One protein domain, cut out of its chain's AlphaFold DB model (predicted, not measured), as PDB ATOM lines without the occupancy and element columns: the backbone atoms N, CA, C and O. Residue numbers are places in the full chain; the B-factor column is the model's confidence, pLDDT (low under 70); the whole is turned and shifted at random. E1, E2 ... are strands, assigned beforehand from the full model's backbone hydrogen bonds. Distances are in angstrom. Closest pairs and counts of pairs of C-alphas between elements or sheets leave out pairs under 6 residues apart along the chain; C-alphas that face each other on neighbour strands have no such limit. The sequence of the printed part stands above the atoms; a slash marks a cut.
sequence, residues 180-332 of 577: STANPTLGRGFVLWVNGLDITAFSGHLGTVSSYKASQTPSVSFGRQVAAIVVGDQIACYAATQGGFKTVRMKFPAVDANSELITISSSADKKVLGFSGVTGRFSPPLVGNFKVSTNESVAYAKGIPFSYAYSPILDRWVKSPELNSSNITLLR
ATOM      1  N   SER A 180      -8.243 -23.898 -12.013       77.19
ATOM      2  CA  SER A 180      -8.477 -22.532 -12.515       77.19
ATOM      3  C   SER A 180      -9.909 -22.231 -12.981       77.19
ATOM      4  O   SER A 180     -10.260 -21.063 -13.129       77.19
ATOM      5  N   THR A 181     -10.732 -23.255 -13.209       77.56
ATOM      6  CA  THR A 181     -12.107 -23.157 -13.721       77.56
ATOM      7  C   THR A 181     -13.179 -23.590 -12.711       77.56
ATOM      8  O   THR A 181     -14.363 -23.624 -13.048       77.56
ATOM      9  N   ALA A 182     -12.810 -23.930 -11.469       79.31
ATOM     10  CA  ALA A 182     -13.758 -24.485 -10.507       79.31
ATOM     11  C   ALA A 182     -14.712 -23.430  -9.930       79.31
ATOM     12  O   ALA A 182     -14.327 -22.593  -9.113       79.31
ATOM     13  N   ASN A 183     -16.000 -23.549 -10.263       85.69
ATOM     14  CA  ASN A 183     -17.057 -22.762  -9.634       85.69
ATOM     15  C   ASN A 183     -17.653 -23.499  -8.419       85.69
ATOM     16  O   ASN A 183     -18.052 -24.663  -8.538       85.69
ATOM     17  N   PRO A 184     -17.759 -22.845  -7.248       92.75
ATOM     18  CA  PRO A 184     -18.339 -23.461  -6.063       92.75
ATOM     19  C   PRO A 184     -19.861 -23.580  -6.178       92.75
ATOM     20  O   PRO A 184     -20.576 -22.596  -6.362       92.75
ATOM     21  N   THR A 185     -20.382 -24.776  -5.932       94.50
ATOM     22  CA  THR A 185     -21.800 -25.009  -5.651       94.50
ATOM     23  C   THR A 185     -22.018 -25.012  -4.142       94.50
ATOM     24  O   THR A 185     -21.563 -25.915  -3.440       94.50
ATOM     25  N   LEU A 186     -22.721 -24.003  -3.618       93.25
ATOM     26  CA  LEU A 186     -22.940 -23.869  -2.176       93.25
ATOM     27  C   LEU A 186     -24.291 -24.431  -1.717       93.25
ATOM     28  O   LEU A 186     -25.359 -23.883  -2.026       93.25
ATOM     29  N   GLY A 187     -24.228 -25.438  -0.845       93.44
ATOM     30  CA  GLY A 187     -25.306 -25.796   0.072       93.44
ATOM     31  C   GLY A 187     -25.386 -24.831   1.263       93.44
ATOM     32  O   GLY A 187     -24.770 -23.769   1.285       93.44
ATOM     33  N   ARG A 188     -26.170 -25.177   2.290       91.62
ATOM     34  CA  ARG A 188     -26.154 -24.459   3.584       91.62
ATOM     35  C   ARG A 188     -25.148 -25.032   4.579       91.62
ATOM     36  O   ARG A 188     -24.846 -24.368   5.562       91.62
ATOM     37  N   GLY A 189     -24.689 -26.262   4.403       93.25
ATOM     38  CA  GLY A 189     -23.654 -26.834   5.270       93.25
ATOM     39  C   GLY A 189     -22.441 -27.347   4.530       93.25
ATOM     40  O   GLY A 189     -21.580 -27.936   5.169       93.25
ATOM     41  N   PHE A 190     -22.371 -27.156   3.219       97.19
ATOM     42  CA  PHE A 190     -21.248 -27.613   2.425       97.19
ATOM     43  C   PHE A 190     -21.023 -26.709   1.217       97.19
ATOM     44  O   PHE A 190     -21.904 -25.935   0.832       97.19
ATOM     45  N   VAL A 191     -19.859 -26.867   0.606       97.50
ATOM     46  CA  VAL A 191     -19.560 -26.400  -0.748       97.50
ATOM     47  C   VAL A 191     -18.976 -27.562  -1.543       97.50
ATOM     48  O   VAL A 191     -18.289 -28.415  -0.978       97.50
ATOM     49  N   LEU A 192     -19.313 -27.618  -2.827       96.88
ATOM     50  CA  LEU A 192     -18.779 -28.563  -3.798       96.88
ATOM     51  C   LEU A 192     -18.057 -27.808  -4.906       96.88
ATOM     52  O   LEU A 192     -18.602 -26.844  -5.438       96.88
ATOM     53  N   TRP A 193     -16.891 -28.297  -5.298       95.81
ATOM     54  CA  TRP A 193     -16.211 -27.921  -6.531       95.81
ATOM     55  C   TRP A 193     -16.177 -29.139  -7.442       95.81
ATOM     56  O   TRP A 193     -15.797 -30.223  -7.003       95.81
ATOM     57  N   VAL A 194     -16.601 -28.958  -8.689       93.12
ATOM     58  CA  VAL A 194     -16.543 -29.988  -9.731       93.12
ATOM     59  C   VAL A 194     -15.552 -29.513 -10.779       93.12
ATOM     60  O   VAL A 194     -15.754 -28.460 -11.380       93.12
ATOM     61  N   ASN A 195     -14.483 -30.277 -10.979       90.81
ATOM     62  CA  ASN A 195     -13.445 -30.006 -11.959       90.81
ATOM     63  C   ASN A 195     -13.260 -31.211 -12.877       90.81
ATOM     64  O   ASN A 195     -12.479 -32.117 -12.586       90.81
ATOM     65  N   GLY A 196     -14.015 -31.234 -13.974       90.38
ATOM     66  CA  GLY A 196     -14.083 -32.406 -14.838       90.38
ATOM     67  C   GLY A 196     -14.538 -33.630 -14.042       90.38
ATOM     68  O   GLY A 196     -15.701 -33.726 -13.652       90.38
ATOM     69  N   LEU A 197     -13.604 -34.546 -13.790       93.75
ATOM     70  CA  LEU A 197     -13.843 -35.789 -13.058       93.75
ATOM     71  C   LEU A 197     -13.539 -35.699 -11.561       93.75
ATOM     72  O   LEU A 197     -13.957 -36.582 -10.817       93.75
ATOM     73  N   ASP A 198     -12.839 -34.665 -11.103       94.12
ATOM     74  CA  ASP A 198     -12.483 -34.513  -9.697       94.12
ATOM     75  C   ASP A 198     -13.513 -33.634  -8.986       94.12
ATOM     76  O   ASP A 198     -13.792 -32.501  -9.381       94.12
ATOM     77  N   ILE A 199     -14.100 -34.171  -7.920       95.56
ATOM     78  CA  ILE A 199     -15.091 -33.489  -7.095       95.56
ATOM     79  C   ILE A 199     -14.519 -33.325  -5.697       95.56
ATOM     80  O   ILE A 199     -14.160 -34.304  -5.049       95.56
ATOM     81  N   THR A 200     -14.494 -32.094  -5.199       96.75
ATOM     82  CA  THR A 200     -14.071 -31.775  -3.834       96.75
ATOM     83  C   THR A 200     -15.241 -31.183  -3.063       96.75
ATOM     84  O   THR A 200     -15.897 -30.253  -3.520       96.75
ATOM     85  N   ALA A 201     -15.501 -31.713  -1.874       97.62
ATOM     86  CA  ALA A 201     -16.528 -31.255  -0.955       97.62
ATOM     87  C   ALA A 201     -15.896 -30.749   0.339       97.62
ATOM     88  O   ALA A 201     -15.040 -31.418   0.916       97.62
ATOM     89  N   PHE A 202     -16.374 -29.619   0.848       98.31
ATOM     90  CA  PHE A 202     -16.017 -29.120   2.174       98.31
ATOM     91  C   PHE A 202     -17.240 -29.064   3.085       98.31
ATOM     92  O   PHE A 202     -18.291 -28.553   2.694       98.31
ATOM     93  N   SER A 203     -17.092 -29.546   4.320       98.00
ATOM     94  CA  SER A 203     -18.122 -29.477   5.357       98.00
ATOM     95  C   SER A 203     -18.020 -28.175   6.151       98.00
ATOM     96  O   SER A 203     -17.094 -27.986   6.934       98.00
ATOM     97  N   GLY A 204     -19.046 -27.330   6.069       95.38
ATOM     98  CA  GLY A 204     -19.200 -26.161   6.940       95.38
ATOM     99  C   GLY A 204     -19.530 -26.500   8.397       95.38
ATOM    100  O   GLY A 204     -19.480 -25.625   9.261       95.38
ATOM    101  N   HIS A 205     -19.882 -27.757   8.691       89.31
ATOM    102  CA  HIS A 205     -20.133 -28.210  10.063       89.31
ATOM    103  C   HIS A 205     -18.874 -28.733  10.736       89.31
ATOM    104  O   HIS A 205     -18.650 -28.412  11.895       89.31
ATOM    105  N   LEU A 206     -18.082 -29.533  10.019       93.00
ATOM    106  CA  LEU A 206     -16.940 -30.262  10.571       93.00
ATOM    107  C   LEU A 206     -15.590 -29.631  10.210       93.00
ATOM    108  O   LEU A 206     -14.586 -29.939  10.843       93.00
ATOM    109  N   GLY A 207     -15.533 -28.777   9.185       96.56
ATOM    110  CA  GLY A 207     -14.266 -28.258   8.666       96.56
ATOM    111  C   GLY A 207     -13.395 -29.348   8.042       96.56
ATOM    112  O   GLY A 207     -12.172 -29.304   8.172       96.56
ATOM    113  N   THR A 208     -14.019 -30.348   7.417       97.25
ATOM    114  CA  THR A 208     -13.344 -31.449   6.717       97.25
ATOM    115  C   THR A 208     -13.508 -31.314   5.209       97.25
ATOM    116  O   THR A 208     -14.537 -30.830   4.728       97.25
ATOM    117  N   VAL A 209     -12.492 -31.760   4.472       97.81
ATOM    118  CA  VAL A 209     -12.500 -31.854   3.009       97.81
ATOM    119  C   VAL A 209     -12.583 -33.326   2.627       97.81
ATOM    120  O   VAL A 209     -11.939 -34.169   3.244       97.81
ATOM    121  N   SER A 210     -13.391 -33.634   1.622       97.50
ATOM    122  CA  SER A 210     -13.501 -34.966   1.044       97.50
ATOM    123  C   SER A 210     -13.488 -34.846  -0.469       97.50
ATOM    124  O   SER A 210     -14.067 -33.907  -1.012       97.50
ATOM    125  N   SER A 211     -12.849 -35.795  -1.138       96.50
ATOM    126  CA  SER A 211     -12.787 -35.829  -2.594       96.50
ATOM    127  C   SER A 211     -13.433 -37.099  -3.130       96.50
ATOM    128  O   SER A 211     -13.438 -38.139  -2.470       96.50
ATOM    129  N   TYR A 212     -13.982 -37.004  -4.331       96.75
ATOM    130  CA  TYR A 212     -14.538 -38.107  -5.094       96.75
ATOM    131  C   TYR A 212     -14.110 -37.949  -6.551       96.75
ATOM    132  O   TYR A 212     -14.218 -36.860  -7.103       96.75
ATOM    133  N   LYS A 213     -13.638 -39.034  -7.167       96.44
ATOM    134  CA  LYS A 213     -13.256 -39.057  -8.579       96.44
ATOM    135  C   LYS A 213     -14.318 -39.803  -9.377       96.44
ATOM    136  O   LYS A 213     -14.543 -40.993  -9.161       96.44
ATOM    137  N   ALA A 214     -14.998 -39.090 -10.263       95.88
ATOM    138  CA  ALA A 214     -15.958 -39.653 -11.192       95.88
ATOM    139  C   ALA A 214     -15.241 -40.388 -12.334       95.88
ATOM    140  O   ALA A 214     -14.141 -40.021 -12.735       95.88
ATOM    141  N   SER A 215     -15.870 -41.425 -12.883       95.25
ATOM    142  CA  SER A 215     -15.366 -42.126 -14.071       95.25
ATOM    143  C   SER A 215     -15.713 -41.417 -15.387       95.25
ATOM    144  O   SER A 215     -15.108 -41.704 -16.410       95.25
ATOM    145  N   GLN A 216     -16.685 -40.505 -15.367       95.06
ATOM    146  CA  GLN A 216     -17.150 -39.697 -16.501       95.06
ATOM    147  C   GLN A 216     -17.778 -38.397 -15.978       95.06
ATOM    148  O   GLN A 216     -17.979 -38.257 -14.768       95.06
ATOM    149  N   THR A 217     -18.109 -37.461 -16.871       95.00
ATOM    150  CA  THR A 217     -18.715 -36.171 -16.507       95.00
ATOM    151  C   THR A 217     -19.948 -36.368 -15.615       95.00
ATOM    152  O   THR A 217     -20.911 -37.016 -16.043       95.00
ATOM    153  N   PRO A 218     -19.942 -35.845 -14.375       95.88
ATOM    154  CA  PRO A 218     -21.039 -36.048 -13.444       95.88
ATOM    155  C   PRO A 218     -22.192 -35.071 -13.685       95.88
ATOM    156  O   PRO A 218     -21.982 -33.920 -14.067       95.88
ATOM    157  N   SER A 219     -23.406 -35.486 -13.325       96.00
ATOM    158  CA  SER A 219     -24.484 -34.546 -12.992       96.00
ATOM    159  C   SER A 219     -24.592 -34.382 -11.476       96.00
ATOM    160  O   SER A 219     -24.290 -35.304 -10.714       96.00
ATOM    161  N   VAL A 220     -24.990 -33.191 -11.024       95.81
ATOM    162  CA  VAL A 220     -25.058 -32.855  -9.598       95.81
ATOM    163  C   VAL A 220     -26.472 -32.442  -9.225       95.81
ATOM    164  O   VAL A 220     -27.028 -31.507  -9.793       95.81
ATOM    165  N   SER A 221     -27.028 -33.105  -8.215       96.38
ATOM    166  CA  SER A 221     -28.270 -32.709  -7.551       96.38
ATOM    167  C   SER A 221     -27.971 -32.410  -6.091       96.38
ATOM    168  O   SER A 221     -27.195 -33.124  -5.455       96.38
ATOM    169  N   PHE A 222     -28.534 -31.342  -5.532       96.25
ATOM    170  CA  PHE A 222     -28.199 -30.954  -4.169       96.25
ATOM    171  C   PHE A 222     -29.344 -30.324  -3.391       96.25
ATOM    172  O   PHE A 222     -30.225 -29.649  -3.916       96.25
ATOM    173  N   GLY A 223     -29.271 -30.528  -2.081       94.56
ATOM    174  CA  GLY A 223     -30.143 -29.945  -1.086       94.56
ATOM    175  C   GLY A 223     -29.422 -28.945  -0.188       94.56
ATOM    176  O   GLY A 223     -28.404 -28.345  -0.532       94.56
ATOM    177  N   ARG A 224     -29.945 -28.747   1.026       91.56
ATOM    178  CA  ARG A 224     -29.313 -27.835   1.997       91.56
ATOM    179  C   ARG A 224     -28.080 -28.455   2.651       91.56
ATOM    180  O   ARG A 224     -27.120 -27.730   2.896       91.56
ATOM    181  N   GLN A 225     -28.128 -29.746   2.966       93.31
ATOM    182  CA  GLN A 225     -27.088 -30.459   3.720       93.31
ATOM    183  C   GLN A 225     -26.533 -31.683   2.996       93.31
ATOM    184  O   GLN A 225     -25.669 -32.374   3.532       93.31
ATOM    185  N   VAL A 226     -27.041 -31.962   1.801       97.00
ATOM    186  CA  VAL A 226     -26.710 -33.155   1.033       97.00
ATOM    187  C   VAL A 226     -26.485 -32.805  -0.424       97.00
ATOM    188  O   VAL A 226     -27.040 -31.822  -0.917       97.00
ATOM    189  N   ALA A 227     -25.707 -33.631  -1.104       98.25
ATOM    190  CA  ALA A 227     -25.550 -33.591  -2.547       98.25
ATOM    191  C   ALA A 227     -25.373 -35.004  -3.097       98.25
ATOM    192  O   ALA A 227     -24.857 -35.870  -2.397       98.25
ATOM    193  N   ALA A 228     -25.796 -35.226  -4.333       98.19
ATOM    194  CA  ALA A 228     -25.579 -36.444  -5.091       98.19
ATOM    195  C   ALA A 228     -24.854 -36.105  -6.390       98.19
ATOM    196  O   ALA A 228     -25.235 -35.178  -7.103       98.19
ATOM    197  N   ILE A 229     -23.824 -36.891  -6.674       97.88
ATOM    198  CA  ILE A 229     -23.026 -36.872  -7.892       97.88
ATOM    199  C   ILE A 229     -23.386 -38.140  -8.662       97.88
ATOM    200  O   ILE A 229     -23.153 -39.239  -8.159       97.88
ATOM    201  N   VAL A 230     -23.983 -38.002  -9.842       97.25
ATOM    202  CA  VAL A 230     -24.459 -39.130 -10.655       97.25
ATOM    203  C   VAL A 230     -23.563 -39.293 -11.873       97.25
ATOM    204  O   VAL A 230     -23.354 -38.345 -12.630       97.25
ATOM    205  N   VAL A 231     -23.037 -40.503 -12.041       96.12
ATOM    206  CA  VAL A 231     -22.007 -40.882 -13.008       96.12
ATOM    207  C   VAL A 231     -22.427 -42.212 -13.640       96.12
ATOM    208  O   VAL A 231     -22.059 -43.284 -13.158       96.12
ATOM    209  N   GLY A 232     -23.268 -42.149 -14.675       94.62
ATOM    210  CA  GLY A 232     -23.923 -43.340 -15.225       94.62
ATOM    211  C   GLY A 232     -24.748 -44.034 -14.137       94.62
ATOM    212  O   GLY A 232     -25.589 -43.400 -13.501       94.62
ATOM    213  N   ASP A 233     -24.440 -45.302 -13.870       96.19
ATOM    214  CA  ASP A 233     -25.098 -46.092 -12.825       96.19
ATOM    215  C   ASP A 233     -24.492 -45.892 -11.427       96.19
ATOM    216  O   ASP A 233     -24.987 -46.456 -10.453       96.19
ATOM    217  N   GLN A 234     -23.405 -45.130 -11.284       97.44
ATOM    218  CA  GLN A 234     -22.771 -44.874  -9.992       97.44
ATOM    219  C   GLN A 234     -23.234 -43.538  -9.409       97.44
ATOM    220  O   GLN A 234     -23.129 -42.491 -10.044       97.44
ATOM    221  N   ILE A 235     -23.696 -43.560  -8.159       98.12
ATOM    222  CA  ILE A 235     -24.132 -42.373  -7.424       98.12
ATOM    223  C   ILE A 235     -23.252 -42.206  -6.191       98.12
ATOM    224  O   ILE A 235     -23.185 -43.110  -5.361       98.12
ATOM    225  N   ALA A 236     -22.613 -41.047  -6.036       98.38
ATOM    226  CA  ALA A 236     -21.910 -40.660  -4.817       98.38
ATOM    227  C   ALA A 236     -22.708 -39.588  -4.069       98.38
ATOM    228  O   ALA A 236     -22.900 -38.483  -4.565       98.38
ATOM    229  N   CYS A 237     -23.174 -39.905  -2.865       98.44
ATOM    230  CA  CYS A 237     -23.889 -38.977  -2.002       98.44
ATOM    231  C   CYS A 237     -22.963 -38.412  -0.925       98.44
ATOM    232  O   CYS A 237     -22.217 -39.145  -0.281       98.44
ATOM    233  N   TYR A 238     -23.038 -37.106  -0.704       98.50
ATOM    234  CA  TYR A 238     -22.326 -36.388   0.340       98.50
ATOM    235  C   TYR A 238     -23.306 -35.911   1.405       98.50
ATOM    236  O   TYR A 238     -24.347 -35.333   1.086       98.50
ATOM    237  N   ALA A 239     -22.956 -36.104   2.675       96.56
ATOM    238  CA  ALA A 239     -23.669 -35.521   3.805       96.56
ATOM    239  C   ALA A 239     -22.751 -34.541   4.533       96.56
ATOM    240  O   ALA A 239     -21.760 -34.939   5.147       96.56
ATOM    241  N   ALA A 240     -23.134 -33.264   4.559       94.56
ATOM    242  CA  ALA A 240     -22.360 -32.185   5.173       94.56
ATOM    243  C   ALA A 240     -21.991 -32.438   6.637       94.56
ATOM    244  O   ALA A 240     -21.034 -31.875   7.145       94.56
ATOM    245  N   THR A 241     -22.745 -33.276   7.332       89.12
ATOM    246  CA  THR A 241     -22.527 -33.549   8.761       89.12
ATOM    247  C   THR A 241     -21.791 -34.819   9.076       89.12
ATOM    248  O   THR A 241     -21.449 -35.032  10.231       89.12
ATOM    249  N   GLN A 242     -21.534 -35.620   8.053       94.38
ATOM    250  CA  GLN A 242     -20.599 -36.730   8.134       94.38
ATOM    251  C   GLN A 242     -19.283 -36.377   7.434       94.38
ATOM    252  O   GLN A 242     -18.267 -37.014   7.676       94.38
ATOM    253  N   GLY A 243     -19.278 -35.336   6.589       93.31
ATOM    254  CA  GLY A 243     -18.064 -34.790   5.995       93.31
ATOM    255  C   GLY A 243     -17.413 -35.702   4.959       93.31
ATOM    256  O   GLY A 243     -16.232 -35.521   4.687       93.31
ATOM    257  N   GLY A 244     -18.154 -36.654   4.386       95.44
ATOM    258  CA  GLY A 244     -17.627 -37.623   3.427       95.44
ATOM    259  C   GLY A 244     -18.660 -38.124   2.420       95.44
ATOM    260  O   GLY A 244     -19.871 -37.980   2.621       95.44
ATOM    261  N   PHE A 245     -18.154 -38.710   1.332       98.19
ATOM    262  CA  PHE A 245     -18.949 -39.358   0.290       98.19
ATOM    263  C   PHE A 245     -19.276 -40.818   0.632       98.19
ATOM    264  O   PHE A 245     -18.482 -41.528   1.251       98.19
ATOM    265  N   LYS A 246     -20.440 -41.282   0.171       98.25
ATOM    266  CA  LYS A 246     -20.837 -42.692   0.117       98.25
ATOM    267  C   LYS A 246     -21.364 -43.020  -1.265       98.25
ATOM    268  O   LYS A 246     -22.112 -42.230  -1.832       98.25
ATOM    269  N   THR A 247     -21.000 -44.181  -1.789       98.19
ATOM    270  CA  THR A 247     -21.365 -44.590  -3.144       98.19
ATOM    271  C   THR A 247     -22.384 -45.720  -3.144       98.19
ATOM    272  O   THR A 247     -22.423 -46.547  -2.234       98.19
ATOM    273  N   VAL A 248     -23.214 -45.750  -4.181       97.94
ATOM    274  CA  VAL A 248     -24.107 -46.861  -4.514       97.94
ATOM    275  C   VAL A 248     -24.178 -47.003  -6.031       97.94
ATOM    276  O   VAL A 248     -23.891 -46.047  -6.755       97.94
ATOM    277  N   ARG A 249     -24.537 -48.193  -6.518       97.31
ATOM    278  CA  ARG A 249     -24.810 -48.437  -7.937       97.31
ATOM    279  C   ARG A 249     -26.282 -48.732  -8.159       97.31
ATOM    280  O   ARG A 249     -26.867 -49.495  -7.393       97.31
ATOM    281  N   MET A 250     -26.857 -48.125  -9.188       96.25
ATOM    282  CA  MET A 250     -28.237 -48.340  -9.595       96.25
ATOM    283  C   MET A 250     -28.427 -47.936 -11.059       96.25
ATOM    284  O   MET A 250     -27.986 -46.858 -11.449       96.25
ATOM    285  N   LYS A 251     -29.094 -48.778 -11.848       96.50
ATOM    286  CA  LYS A 251     -29.290 -48.578 -13.288       96.50
ATOM    287  C   LYS A 251     -30.217 -47.404 -13.573       96.50
ATOM    288  O   LYS A 251     -31.314 -47.369 -13.020       96.50
ATOM    289  N   PHE A 252     -29.825 -46.484 -14.453       93.50
ATOM    290  CA  PHE A 252     -30.647 -45.326 -14.863       93.50
ATOM    291  C   PHE A 252     -31.295 -44.573 -13.676       93.50
ATOM    292  O   PHE A 252     -32.525 -44.515 -13.559       93.50
ATOM    293  N   PRO A 253     -30.493 -44.037 -12.740       96.25
ATOM    294  CA  PRO A 253     -31.012 -43.496 -11.492       96.25
ATOM    295  C   PRO A 253     -31.719 -42.150 -11.697       96.25
ATOM    296  O   PRO A 253     -31.144 -41.198 -12.222       96.25
ATOM    297  N   ALA A 254     -32.938 -42.028 -11.179       96.56
ATOM    298  CA  ALA A 254     -33.604 -40.750 -10.956       96.56
ATOM    299  C   ALA A 254     -33.348 -40.287  -9.515       96.56
ATOM    300  O   ALA A 254     -33.685 -40.991  -8.556       96.56
ATOM    301  N   VAL A 255     -32.743 -39.105  -9.368       97.38
ATOM    302  CA  VAL A 255     -32.283 -38.558  -8.085       97.38
ATOM    303  C   VAL A 255     -33.047 -37.291  -7.728       97.38
ATOM    304  O   VAL A 255     -33.076 -36.337  -8.501       97.38
ATOM    305  N   ASP A 256     -33.590 -37.255  -6.514       96.75
ATOM    306  CA  ASP A 256     -34.238 -36.076  -5.941       96.75
ATOM    307  C   ASP A 256     -33.584 -35.720  -4.599       96.75
ATOM    308  O   ASP A 256     -33.536 -36.534  -3.673       96.75
ATOM    309  N   ALA A 257     -33.041 -34.505  -4.506       95.50
ATOM    310  CA  ALA A 257     -32.306 -34.016  -3.348       95.50
ATOM    311  C   ALA A 257     -33.092 -32.915  -2.628       95.50
ATOM    312  O   ALA A 257     -33.440 -31.879  -3.190       95.50
ATOM    313  N   ASN A 258     -33.313 -33.113  -1.331       94.00
ATOM    314  CA  ASN A 258     -34.013 -32.177  -0.460       94.00
ATOM    315  C   ASN A 258     -33.129 -31.727   0.706       94.00
ATOM    316  O   ASN A 258     -31.933 -31.987   0.745       94.00
ATOM    317  N   SER A 259     -33.682 -30.974   1.664       89.38
ATOM    318  CA  SER A 259     -32.859 -30.306   2.688       89.38
ATOM    319  C   SER A 259     -31.923 -31.256   3.447       89.38
ATOM    320  O   SER A 259     -30.749 -30.916   3.587       89.38
ATOM    321  N   GLU A 260     -32.422 -32.412   3.897       89.31
ATOM    322  CA  GLU A 260     -31.686 -33.368   4.746       89.31
ATOM    323  C   GLU A 260     -31.645 -34.801   4.182       89.31
ATOM    324  O   GLU A 260     -31.226 -35.718   4.887       89.31
ATOM    325  N   LEU A 261     -32.116 -35.029   2.955       96.06
ATOM    326  CA  LEU A 261     -32.190 -36.368   2.367       96.06
ATOM    327  C   LEU A 261     -32.051 -36.335   0.851       96.06
ATOM    328  O   LEU A 261     -32.334 -35.314   0.221       96.06
ATOM    329  N   ILE A 262     -31.675 -37.477   0.287       98.25
ATOM    330  CA  ILE A 262     -31.736 -37.746  -1.150       98.25
ATOM    331  C   ILE A 262     -32.556 -39.017  -1.344       98.25
ATOM    332  O   ILE A 262     -32.393 -39.969  -0.585       98.25
ATOM    333  N   THR A 263     -33.435 -39.046  -2.335       98.25
ATOM    334  CA  THR A 263     -34.047 -40.290  -2.806       98.25
ATOM    335  C   THR A 263     -33.503 -40.644  -4.171       98.25
ATOM    336  O   THR A 263     -33.371 -39.776  -5.032       98.25
ATOM    337  N   ILE A 264     -33.201 -41.921  -4.357       98.19
ATOM    338  CA  ILE A 264     -32.664 -42.466  -5.596       98.19
ATOM    339  C   ILE A 264     -33.630 -43.569  -6.018       98.19
ATOM    340  O   ILE A 264     -33.865 -44.503  -5.254       98.19
ATOM    341  N   SER A 265     -34.226 -43.448  -7.199       97.25
ATOM    342  CA  SER A 265     -35.165 -44.434  -7.747       97.25
ATOM    343  C   SER A 265     -34.697 -44.954  -9.101       97.25
ATOM    344  O   SER A 265     -34.107 -44.204  -9.871       97.25
ATOM    345  N   SER A 266     -34.934 -46.233  -9.384       96.75
ATOM    346  CA  SER A 266     -34.661 -46.847 -10.685       96.75
ATOM    347  C   SER A 266     -35.824 -47.729 -11.103       96.75
ATOM    348  O   SER A 266     -36.210 -48.655 -10.382       96.75
ATOM    349  N   SER A 267     -36.356 -47.454 -12.292       93.38
ATOM    350  CA  SER A 267     -37.349 -48.306 -12.946       93.38
ATOM    351  C   SER A 267     -36.734 -49.614 -13.452       93.38
ATOM    352  O   SER A 267     -37.390 -50.651 -13.395       93.38
ATOM    353  N   ALA A 268     -35.471 -49.590 -13.892       95.44
ATOM    354  CA  ALA A 268     -34.771 -50.771 -14.394       95.44
ATOM    355  C   ALA A 268     -34.449 -51.776 -13.279       95.44
ATOM    356  O   ALA A 268     -34.694 -52.969 -13.438       95.44
ATOM    357  N   ASP A 269     -33.972 -51.296 -12.128       94.56
ATOM    358  CA  ASP A 269     -33.690 -52.151 -10.971       94.56
ATOM    359  C   ASP A 269     -34.930 -52.420 -10.109       94.56
ATOM    360  O   ASP A 269     -34.865 -53.247  -9.198       94.56
ATOM    361  N   LYS A 270     -36.044 -51.719 -10.374       95.88
ATOM    362  CA  LYS A 270     -37.272 -51.719  -9.559       95.88
ATOM    363  C   LYS A 270     -36.941 -51.492  -8.085       95.88
ATOM    364  O   LYS A 270     -37.307 -52.293  -7.224       95.88
ATOM    365  N   LYS A 271     -36.165 -50.444  -7.801       96.12
ATOM    366  CA  LYS A 271     -35.673 -50.139  -6.452       96.12
ATOM    367  C   LYS A 271     -35.758 -48.656  -6.131       96.12
ATOM    368  O   LYS A 271     -35.566 -47.802  -6.997       96.12
ATOM    369  N   VAL A 272     -35.986 -48.364  -4.852       97.81
ATOM    370  CA  VAL A 272     -35.840 -47.027  -4.271       97.81
ATOM    371  C   VAL A 272     -34.945 -47.083  -3.038       97.81
ATOM    372  O   VAL A 272     -35.103 -47.944  -2.173       97.81
ATOM    373  N   LEU A 273     -34.026 -46.128  -2.946       98.06
ATOM    374  CA  LEU A 273     -33.138 -45.897  -1.814       98.06
ATOM    375  C   LEU A 273     -33.367 -44.496  -1.247       98.06
ATOM    376  O   LEU A 273     -33.588 -43.537  -1.988       98.06
ATOM    377  N   GLY A 274     -33.280 -44.371   0.074       98.00
ATOM    378  CA  GLY A 274     -33.087 -43.092   0.746       98.00
ATOM    379  C   GLY A 274     -31.624 -42.945   1.148       98.00
ATOM    380  O   GLY A 274     -31.000 -43.913   1.562       98.00
ATOM    381  N   PHE A 275     -31.064 -41.749   1.041       98.44
ATOM    382  CA  PHE A 275     -29.794 -41.384   1.657       98.44
ATOM    383  C   PHE A 275     -30.049 -40.323   2.717       98.44
ATOM    384  O   PHE A 275     -30.660 -39.281   2.448       98.44
ATOM    385  N   SER A 276     -29.568 -40.579   3.927       96.88
ATOM    386  CA  SER A 276     -29.739 -39.673   5.050       96.88
ATOM    387  C   SER A 276     -28.608 -38.657   5.112       96.88
ATOM    388  O   SER A 276     -27.448 -38.996   5.336       96.88
ATOM    389  N   GLY A 277     -28.953 -37.372   5.059       92.00
ATOM    390  CA  GLY A 277     -28.024 -36.295   5.388       92.00
ATOM    391  C   GLY A 277     -27.657 -36.222   6.868       92.00
ATOM    392  O   GLY A 277     -26.757 -35.462   7.226       92.00
ATOM    393  N   VAL A 278     -28.354 -36.963   7.736       87.94
ATOM    394  CA  VAL A 278     -28.114 -37.008   9.184       87.94
ATOM    395  C   VAL A 278     -27.108 -38.100   9.523       87.94
ATOM    396  O   VAL A 278     -26.113 -37.810  10.179       87.94
ATOM    397  N   THR A 279     -27.341 -39.327   9.057       90.31
ATOM    398  CA  THR A 279     -26.489 -40.492   9.345       90.31
ATOM    399  C   THR A 279     -25.404 -40.707   8.288       90.31
ATOM    400  O   THR A 279     -24.446 -41.427   8.551       90.31
ATOM    401  N   GLY A 280     -25.530 -40.085   7.107       94.56
ATOM    402  CA  GLY A 280     -24.642 -40.276   5.953       94.56
ATOM    403  C   GLY A 280     -24.638 -41.709   5.440       94.56
ATOM    404  O   GLY A 280     -23.587 -42.209   5.048       94.56
ATOM    405  N   ARG A 281     -25.782 -42.389   5.502       97.25
ATOM    406  CA  ARG A 281     -25.953 -43.785   5.090       97.25
ATOM    407  C   ARG A 281     -27.090 -43.911   4.082       97.25
ATOM    408  O   ARG A 281     -27.965 -43.046   4.011       97.25
ATOM    409  N   PHE A 282     -27.025 -44.980   3.291       98.31
ATOM    410  CA  PHE A 282     -28.130 -45.421   2.454       98.31
ATOM    411  C   PHE A 282     -29.047 -46.332   3.263       98.31
ATOM    412  O   PHE A 282     -28.579 -47.233   3.959       98.31
ATOM    413  N   SER A 283     -30.348 -46.120   3.116       97.75
ATOM    414  CA  SER A 283     -31.370 -46.988   3.670       97.75
ATOM    415  C   SER A 283     -31.297 -48.379   3.037       97.75
ATOM    416  O   SER A 283     -30.866 -48.510   1.887       97.75
ATOM    417  N   PRO A 284     -31.856 -49.409   3.691       96.94
ATOM    418  CA  PRO A 284     -32.229 -50.632   2.989       96.94
ATOM    419  C   PRO A 284     -33.098 -50.315   1.750       96.94
ATOM    420  O   PRO A 284     -33.924 -49.391   1.823       96.94
ATOM    421  N   PRO A 285     -32.918 -51.024   0.617       96.06
ATOM    422  CA  PRO A 285     -33.688 -50.780  -0.599       96.06
ATOM    423  C   PRO A 285     -35.151 -51.194  -0.439       96.06
ATOM    424  O   PRO A 285     -35.451 -52.274   0.067       96.06
ATOM    425  N   LEU A 286     -36.062 -50.364  -0.947       96.56
ATOM    426  CA  LEU A 286     -37.425 -50.786  -1.253       96.56
ATOM    427  C   LEU A 286     -37.448 -51.419  -2.639       96.56
ATOM    428  O   LEU A 286     -37.117 -50.749  -3.614       96.56
ATOM    429  N   VAL A 287     -37.852 -52.685  -2.723       96.25
ATOM    430  CA  VAL A 287     -38.013 -53.408  -3.991       96.25
ATOM    431  C   VAL A 287     -39.441 -53.220  -4.500       96.25
ATOM    432  O   VAL A 287     -40.401 -53.453  -3.768       96.25
ATOM    433  N   GLY A 288     -39.582 -52.773  -5.743       94.19
ATOM    434  CA  GLY A 288     -40.847 -52.484  -6.408       94.19
ATOM    435  C   GLY A 288     -40.800 -51.216  -7.263       94.19
ATOM    436  O   GLY A 288     -39.821 -50.468  -7.274       94.19
ATOM    437  N   ASN A 289     -41.897 -50.965  -7.975       93.00
ATOM    438  CA  ASN A 289     -42.104 -49.718  -8.706       93.00
ATOM    439  C   ASN A 289     -42.795 -48.711  -7.789       93.00
ATOM    440  O   ASN A 289     -43.938 -48.924  -7.379       93.00
ATOM    441  N   PHE A 290     -42.110 -47.609  -7.487       95.06
ATOM    442  CA  PHE A 290     -42.642 -46.559  -6.629       95.06
ATOM    443  C   PHE A 290     -42.546 -45.197  -7.304       95.06
ATOM    444  O   PHE A 290     -41.511 -44.836  -7.859       95.06
ATOM    445  N   LYS A 291     -43.603 -44.397  -7.170       94.56
ATOM    446  CA  LYS A 291     -43.539 -42.956  -7.412       94.56
ATOM    447  C   LYS A 291     -43.111 -42.273  -6.119       94.56
ATOM    448  O   LYS A 291     -43.819 -42.353  -5.115       94.56
ATOM    449  N   VAL A 292     -41.961 -41.610  -6.143       95.94
ATOM    450  CA  VAL A 292     -41.408 -40.939  -4.963       95.94
ATOM    451  C   VAL A 292     -41.817 -39.470  -4.948       95.94
ATOM    452  O   VAL A 292     -41.899 -38.806  -5.978       95.94
ATOM    453  N   SER A 293     -42.126 -38.959  -3.765       95.31
ATOM    454  CA  SER A 293     -42.347 -37.541  -3.503       95.31
ATOM    455  C   SER A 293     -41.638 -37.163  -2.212       95.31
ATOM    456  O   SER A 293     -41.584 -37.948  -1.267       95.31
ATOM    457  N   THR A 294     -41.082 -35.964  -2.160       93.81
ATOM    458  CA  THR A 294     -40.177 -35.543  -1.090       93.81
ATOM    459  C   THR A 294     -40.571 -34.174  -0.543       93.81
ATOM    460  O   THR A 294     -41.268 -33.379  -1.176       93.81
ATOM    461  N   ASN A 295     -40.137 -33.902   0.681       91.38
ATOM    462  CA  ASN A 295     -40.105 -32.565   1.268       91.38
ATOM    463  C   ASN A 295     -38.805 -32.446   2.090       91.38
ATOM    464  O   ASN A 295     -37.932 -33.309   2.007       91.38
ATOM    465  N   GLU A 296     -38.633 -31.393   2.894       87.31
ATOM    466  CA  GLU A 296     -37.338 -31.061   3.504       87.31
ATOM    467  C   GLU A 296     -36.666 -32.222   4.269       87.31
ATOM    468  O   GLU A 296     -35.443 -32.364   4.202       87.31
ATOM    469  N   SER A 297     -37.430 -33.020   5.019       89.62
ATOM    470  CA  SER A 297     -36.910 -34.047   5.937       89.62
ATOM    471  C   SER A 297     -37.758 -35.322   5.972       89.62
ATOM    472  O   SER A 297     -37.740 -36.045   6.966       89.62
ATOM    473  N   VAL A 298     -38.525 -35.589   4.918       94.56
ATOM    474  CA  VAL A 298     -39.299 -36.823   4.755       94.56
ATOM    475  C   VAL A 298     -39.468 -37.121   3.267       94.56
ATOM    476  O   VAL A 298     -39.559 -36.193   2.460       94.56
ATOM    477  N   ALA A 299     -39.527 -38.399   2.908       96.94
ATOM    478  CA  ALA A 299     -39.962 -38.825   1.584       96.94
ATOM    479  C   ALA A 299     -41.121 -39.812   1.698       96.94
ATOM    480  O   ALA A 299     -41.298 -40.451   2.733       96.94
ATOM    481  N   TYR A 300     -41.893 -39.936   0.631       97.38
ATOM    482  CA  TYR A 300     -42.987 -40.879   0.499       97.38
ATOM    483  C   TYR A 300     -42.872 -41.607  -0.835       97.38
ATOM    484  O   TYR A 300     -42.816 -40.976  -1.887       97.38
ATOM    485  N   ALA A 301     -42.813 -42.930  -0.780       96.94
ATOM    486  CA  ALA A 301     -42.771 -43.816  -1.930       96.94
ATOM    487  C   ALA A 301     -44.145 -44.470  -2.082       96.94
ATOM    488  O   ALA A 301     -44.522 -45.325  -1.278       96.94
ATOM    489  N   LYS A 302     -44.897 -44.053  -3.103       95.50
ATOM    490  CA  LYS A 302     -46.213 -44.603  -3.427       95.50
ATOM    491  C   LYS A 302     -46.071 -45.792  -4.371       95.50
ATOM    492  O   LYS A 302     -45.555 -45.620  -5.473       95.50
ATOM    493  N   GLY A 303     -46.547 -46.961  -3.956       91.12
ATOM    494  CA  GLY A 303     -46.515 -48.197  -4.740       91.12
ATOM    495  C   GLY A 303     -47.800 -49.010  -4.592       91.12
ATOM    496  O   GLY A 303     -48.706 -48.629  -3.849       91.12
ATOM    497  N   ILE A 304     -47.869 -50.129  -5.315       86.75
ATOM    498  CA  ILE A 304     -48.957 -51.113  -5.238       86.75
ATOM    499  C   ILE A 304     -48.356 -52.438  -4.740       86.75
ATOM    500  O   ILE A 304     -47.360 -52.881  -5.312       86.75
ATOM    501  N   PRO A 305     -48.915 -53.080  -3.693       85.81
ATOM    502  CA  PRO A 305     -50.088 -52.666  -2.909       85.81
ATOM    503  C   PRO A 305     -49.763 -51.713  -1.741       85.81
ATOM    504  O   PRO A 305     -50.672 -51.260  -1.049       85.81
ATOM    505  N   PHE A 306     -48.483 -51.425  -1.483       91.75
ATOM    506  CA  PHE A 306     -48.049 -50.684  -0.297       91.75
ATOM    507  C   PHE A 306     -47.320 -49.390  -0.640       91.75
ATOM    508  O   PHE A 306     -46.597 -49.297  -1.630       91.75
ATOM    509  N   SER A 307     -47.464 -48.411   0.250       95.50
ATOM    510  CA  SER A 307     -46.683 -47.175   0.242       95.50
ATOM    511  C   SER A 307     -45.811 -47.081   1.493       95.50
ATOM    512  O   SER A 307     -46.055 -47.773   2.483       95.50
ATOM    513  N   TYR A 308     -44.776 -46.246   1.452       97.38
ATOM    514  CA  TYR A 308     -43.782 -46.137   2.520       97.38
ATOM    515  C   TYR A 308     -43.385 -44.684   2.754       97.38
ATOM    516  O   TYR A 308     -43.267 -43.913   1.807       97.38
ATOM    517  N   ALA A 309     -43.092 -44.323   4.000       97.50
ATOM    518  CA  ALA A 309     -42.459 -43.055   4.338       97.50
ATOM    519  C   ALA A 309     -40.995 -43.274   4.743       97.50
ATOM    520  O   ALA A 309     -40.702 -44.125   5.580       97.50
ATOM    521  N   TYR A 310     -40.068 -42.508   4.169       97.88
ATOM    522  CA  TYR A 310     -38.659 -42.528   4.560       97.88
ATOM    523  C   TYR A 310     -38.392 -41.533   5.681       97.88
ATOM    524  O   TYR A 310     -38.730 -40.349   5.582       97.88
ATOM    525  N   SER A 311     -37.706 -42.007   6.715       94.94
ATOM    526  CA  SER A 311     -37.111 -41.163   7.738       94.94
ATOM    527  C   SER A 311     -35.596 -41.071   7.530       94.94
ATOM    528  O   SER A 311     -34.912 -42.072   7.738       94.94
ATOM    529  N   PRO A 312     -35.035 -39.881   7.240       90.56
ATOM    530  CA  PRO A 312     -33.585 -39.698   7.272       90.56
ATOM    531  C   PRO A 312     -33.021 -39.750   8.702       90.56
ATOM    532  O   PRO A 312     -31.837 -39.995   8.887       90.56
ATOM    533  N   ILE A 313     -33.835 -39.529   9.737       88.00
ATOM    534  CA  ILE A 313     -33.368 -39.568  11.134       88.00
ATOM    535  C   ILE A 313     -33.169 -41.013  11.594       88.00
ATOM    536  O   ILE A 313     -32.191 -41.321  12.267       88.00
ATOM    537  N   LEU A 314     -34.106 -41.889  11.237       87.31
ATOM    538  CA  LEU A 314     -34.084 -43.309  11.582       87.31
ATOM    539  C   LEU A 314     -33.398 -44.162  10.511       87.31
ATOM    540  O   LEU A 314     -33.219 -45.354  10.729       87.31
ATOM    541  N   ASP A 315     -33.087 -43.558   9.364       92.81
ATOM    542  CA  ASP A 315     -32.498 -44.184   8.184       92.81
ATOM    543  C   ASP A 315     -33.243 -45.442   7.706       92.81
ATOM    544  O   ASP A 315     -32.669 -46.498   7.444       92.81
ATOM    545  N   ARG A 316     -34.574 -45.343   7.622       95.69
ATOM    546  CA  ARG A 316     -35.423 -46.456   7.182       95.69
ATOM    547  C   ARG A 316     -36.721 -46.005   6.540       95.69
ATOM    548  O   ARG A 316     -37.248 -44.930   6.838       95.69
ATOM    549  N   TRP A 317     -37.246 -46.890   5.704       97.75
ATOM    550  CA  TRP A 317     -38.595 -46.820   5.165       97.75
ATOM    551  C   TRP A 317     -39.581 -47.477   6.126       97.75
ATOM    552  O   TRP A 317     -39.341 -48.569   6.636       97.75
ATOM    553  N   VAL A 318     -40.699 -46.805   6.365       96.88
ATOM    554  CA  VAL A 318     -41.766 -47.271   7.247       96.88
ATOM    555  C   VAL A 318     -43.018 -47.457   6.411       96.88
ATOM    556  O   VAL A 318     -43.522 -46.507   5.812       96.88
ATOM    557  N   LYS A 319     -43.509 -48.695   6.370       96.69
ATOM    558  CA  LYS A 319     -44.712 -49.078   5.629       96.69
ATOM    559  C   LYS A 319     -45.919 -48.282   6.126       96.69
ATOM    560  O   LYS A 319     -46.145 -48.225   7.334       96.69
ATOM    561  N   SER A 320     -46.670 -47.675   5.210       96.00
ATOM    562  CA  SER A 320     -47.952 -47.041   5.516       96.00
ATOM    563  C   SER A 320     -49.001 -48.104   5.869       96.00
ATOM    564  O   SER A 320     -49.043 -49.156   5.221       96.00
ATOM    565  N   PRO A 321     -49.848 -47.860   6.888       93.25
ATOM    566  CA  PRO A 321     -50.971 -48.733   7.195       93.25
ATOM    567  C   PRO A 321     -52.120 -48.601   6.187       93.25
ATOM    568  O   PRO A 321     -53.024 -49.431   6.213       93.25
ATOM    569  N   GLU A 322     -52.129 -47.568   5.340       88.31
ATOM    570  CA  GLU A 322     -53.202 -47.320   4.381       88.31
ATOM    571  C   GLU A 322     -52.837 -47.895   3.005       88.31
ATOM    572  O   GLU A 322     -51.784 -47.607   2.427       88.31
ATOM    573  N   LEU A 323     -53.738 -48.709   2.452       83.00
ATOM    574  CA  LEU A 323     -53.612 -49.223   1.092       83.00
ATOM    575  C   LEU A 323     -54.048 -48.130   0.111       83.00
ATOM    576  O   LEU A 323     -55.148 -47.596   0.218       83.00
ATOM    577  N   ASN A 324     -53.198 -47.815  -0.867       71.12
ATOM    578  CA  ASN A 324     -53.538 -46.957  -2.006       71.12
ATOM    579  C   ASN A 324     -54.068 -45.547  -1.663       71.12
ATOM    580  O   ASN A 324     -54.914 -45.026  -2.394       71.12
ATOM    581  N   SER A 325     -53.563 -44.879  -0.616       79.19
ATOM    582  CA  SER A 325     -53.972 -43.491  -0.346       79.19
ATOM    583  C   SER A 325     -53.713 -42.595  -1.572       79.19
ATOM    584  O   SER A 325     -52.593 -42.477  -2.090       79.19
ATOM    585  N   SER A 326     -54.777 -41.993  -2.109       75.12
ATOM    586  CA  SER A 326     -54.703 -41.046  -3.229       75.12
ATOM    587  C   SER A 326     -54.378 -39.628  -2.767       75.12
ATOM    588  O   SER A 326     -53.778 -38.871  -3.524       75.12
ATOM    589  N   ASN A 327     -54.694 -39.307  -1.512       89.00
ATOM    590  CA  ASN A 327     -54.615 -37.965  -0.951       89.00
ATOM    591  C   ASN A 327     -53.555 -37.910   0.147       89.00
ATOM    592  O   ASN A 327     -53.846 -38.134   1.326       89.00
ATOM    593  N   ILE A 328     -52.329 -37.587  -0.261       93.25
ATOM    594  CA  ILE A 328     -51.202 -37.387   0.646       93.25
ATOM    595  C   ILE A 328     -50.883 -35.902   0.783       93.25
ATOM    596  O   ILE A 328     -50.964 -35.133  -0.172       93.25
ATOM    597  N   THR A 329     -50.463 -35.502   1.973       93.75
ATOM    598  CA  THR A 329     -49.835 -34.210   2.222       93.75
ATOM    599  C   THR A 329     -48.447 -34.441   2.794       93.75
ATOM    600  O   THR A 329     -48.293 -35.048   3.855       93.75
ATOM    601  N   LEU A 330     -47.432 -33.913   2.111       92.88
ATOM    602  CA  LEU A 330     -46.072 -33.873   2.631       92.88
ATOM    603  C   LEU A 330     -45.841 -32.568   3.381       92.88
ATOM    604  O   LEU A 330     -45.813 -31.485   2.799       92.88
ATOM    605  N   LEU A 331     -45.624 -32.691   4.681       92.19
ATOM    606  CA  LEU A 331     -45.133 -31.623   5.536       92.19
ATOM    607  C   LEU A 331     -43.609 -31.683   5.595       92.19
ATOM    608  O   LEU A 331     -42.983 -32.647   5.159       92.19
ATOM    609  N   ARG A 332     -42.993 -30.675   6.213       88.94
ATOM    610  CA  ARG A 332     -41.533 -30.557   6.325       88.94
ATOM    611  C   ARG A 332     -40.846 -31.848   6.795       88.94
ATOM    612  O   ARG A 332     -39.789 -32.197   6.288       88.94
TER     613      ARG A 332
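Overview. This is residues 180 to 332 of the 577 residues of an uncharacterized protein of Planctomycetes bacterium (UniProt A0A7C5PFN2). Four small sheets stand face to face, one after another, like slabs in a row, and the last strand, E16, packs on the far face of the fourth sheet, near E12 and E13. The chain completes one sheet before it passes to the next: E1 to E4, E5 to E8, E9 to E11, then E12 to E15, and the row of slabs makes the long axis. The printed part has 153 residues with sixteen named strands, E1 to E16 in that order, and no named helix; the class is all strand. Each sheet is antiparallel, its strands side by side in chain order. The whole is compact, with a radius of gyration of the C-alphas of 15.4 A, and elongated, spanning 54 by 30 by 21 A.

Arrangement. E1, residues 184 to 186, E2, 190 to 195, E3, 198 to 203, and E4, 209 to 213, form a meander, each strand the antiparallel neighbour of the one before. Within hydrogen-bond range are N 185 and O 192 of E1 and E2, 2.8 A, and N 193 and O 200 of E2 and E3, 2.8 A. E5, residues 219 to 222, E6, 226 to 231, E7, 234 to 239, and E8, 244 to 249, form the second meander; N 229 and O 236 of E6 and E7 are 2.8 A apart. These two sheets are face to face, their best planes 16 degrees apart; the closest C-alphas of E4 and E8, Ser 210 and Gly 244, are 5.5 A apart. E9, residues 254 to 257, E10, 261 to 266, and E11, 271 to 276, form the third meander, with N 264 and O 273 of E10 and E11 2.9 A apart. It is face to face with the second sheet, planes 26 degrees apart; the closest C-alphas of E5 and E9, Phe 222 and Ala 257, are 5.2 A apart. E12, residues 291 to 295, E13, 298 to 302, E14, 308 to 311, and E15, 316 to 319, form the fourth meander, with N 301 and O 308 of E13 and E14 2.8 A apart. It is face to face with the third sheet, planes 14 degrees apart, in a stack of sheets, face to face in turn; the closest C-alphas of E11 and E14, Gly 274 and Tyr 310, are 6.8 A apart. E16, residues 328 to 331, pairs with no named strand; its Leu 330 C-alpha is 6.3 A from that of Asn 295 in E12, the closest pair.

Along the chain. E1 begins at C-alpha 184, (-18.339, -23.461, -6.063), and E16 ends at C-alpha 331, (-45.133, -31.623, 5.536). From first to last C-alpha E8 measures 17.3 A, E10 16.9 A and E3 16.8 A.

Size, cuts and confidence. The C-alphas farthest apart, Ser 180 and Leu 323, are 54.2 A apart. The printed part has no cut. The link E11 to E12, residues 277 to 290, is long; its residues 286 to 287 pair antiparallel with 271 to 272 of E11. Mean pLDDT of the printed part is 94.1, and no printed residue is under 70.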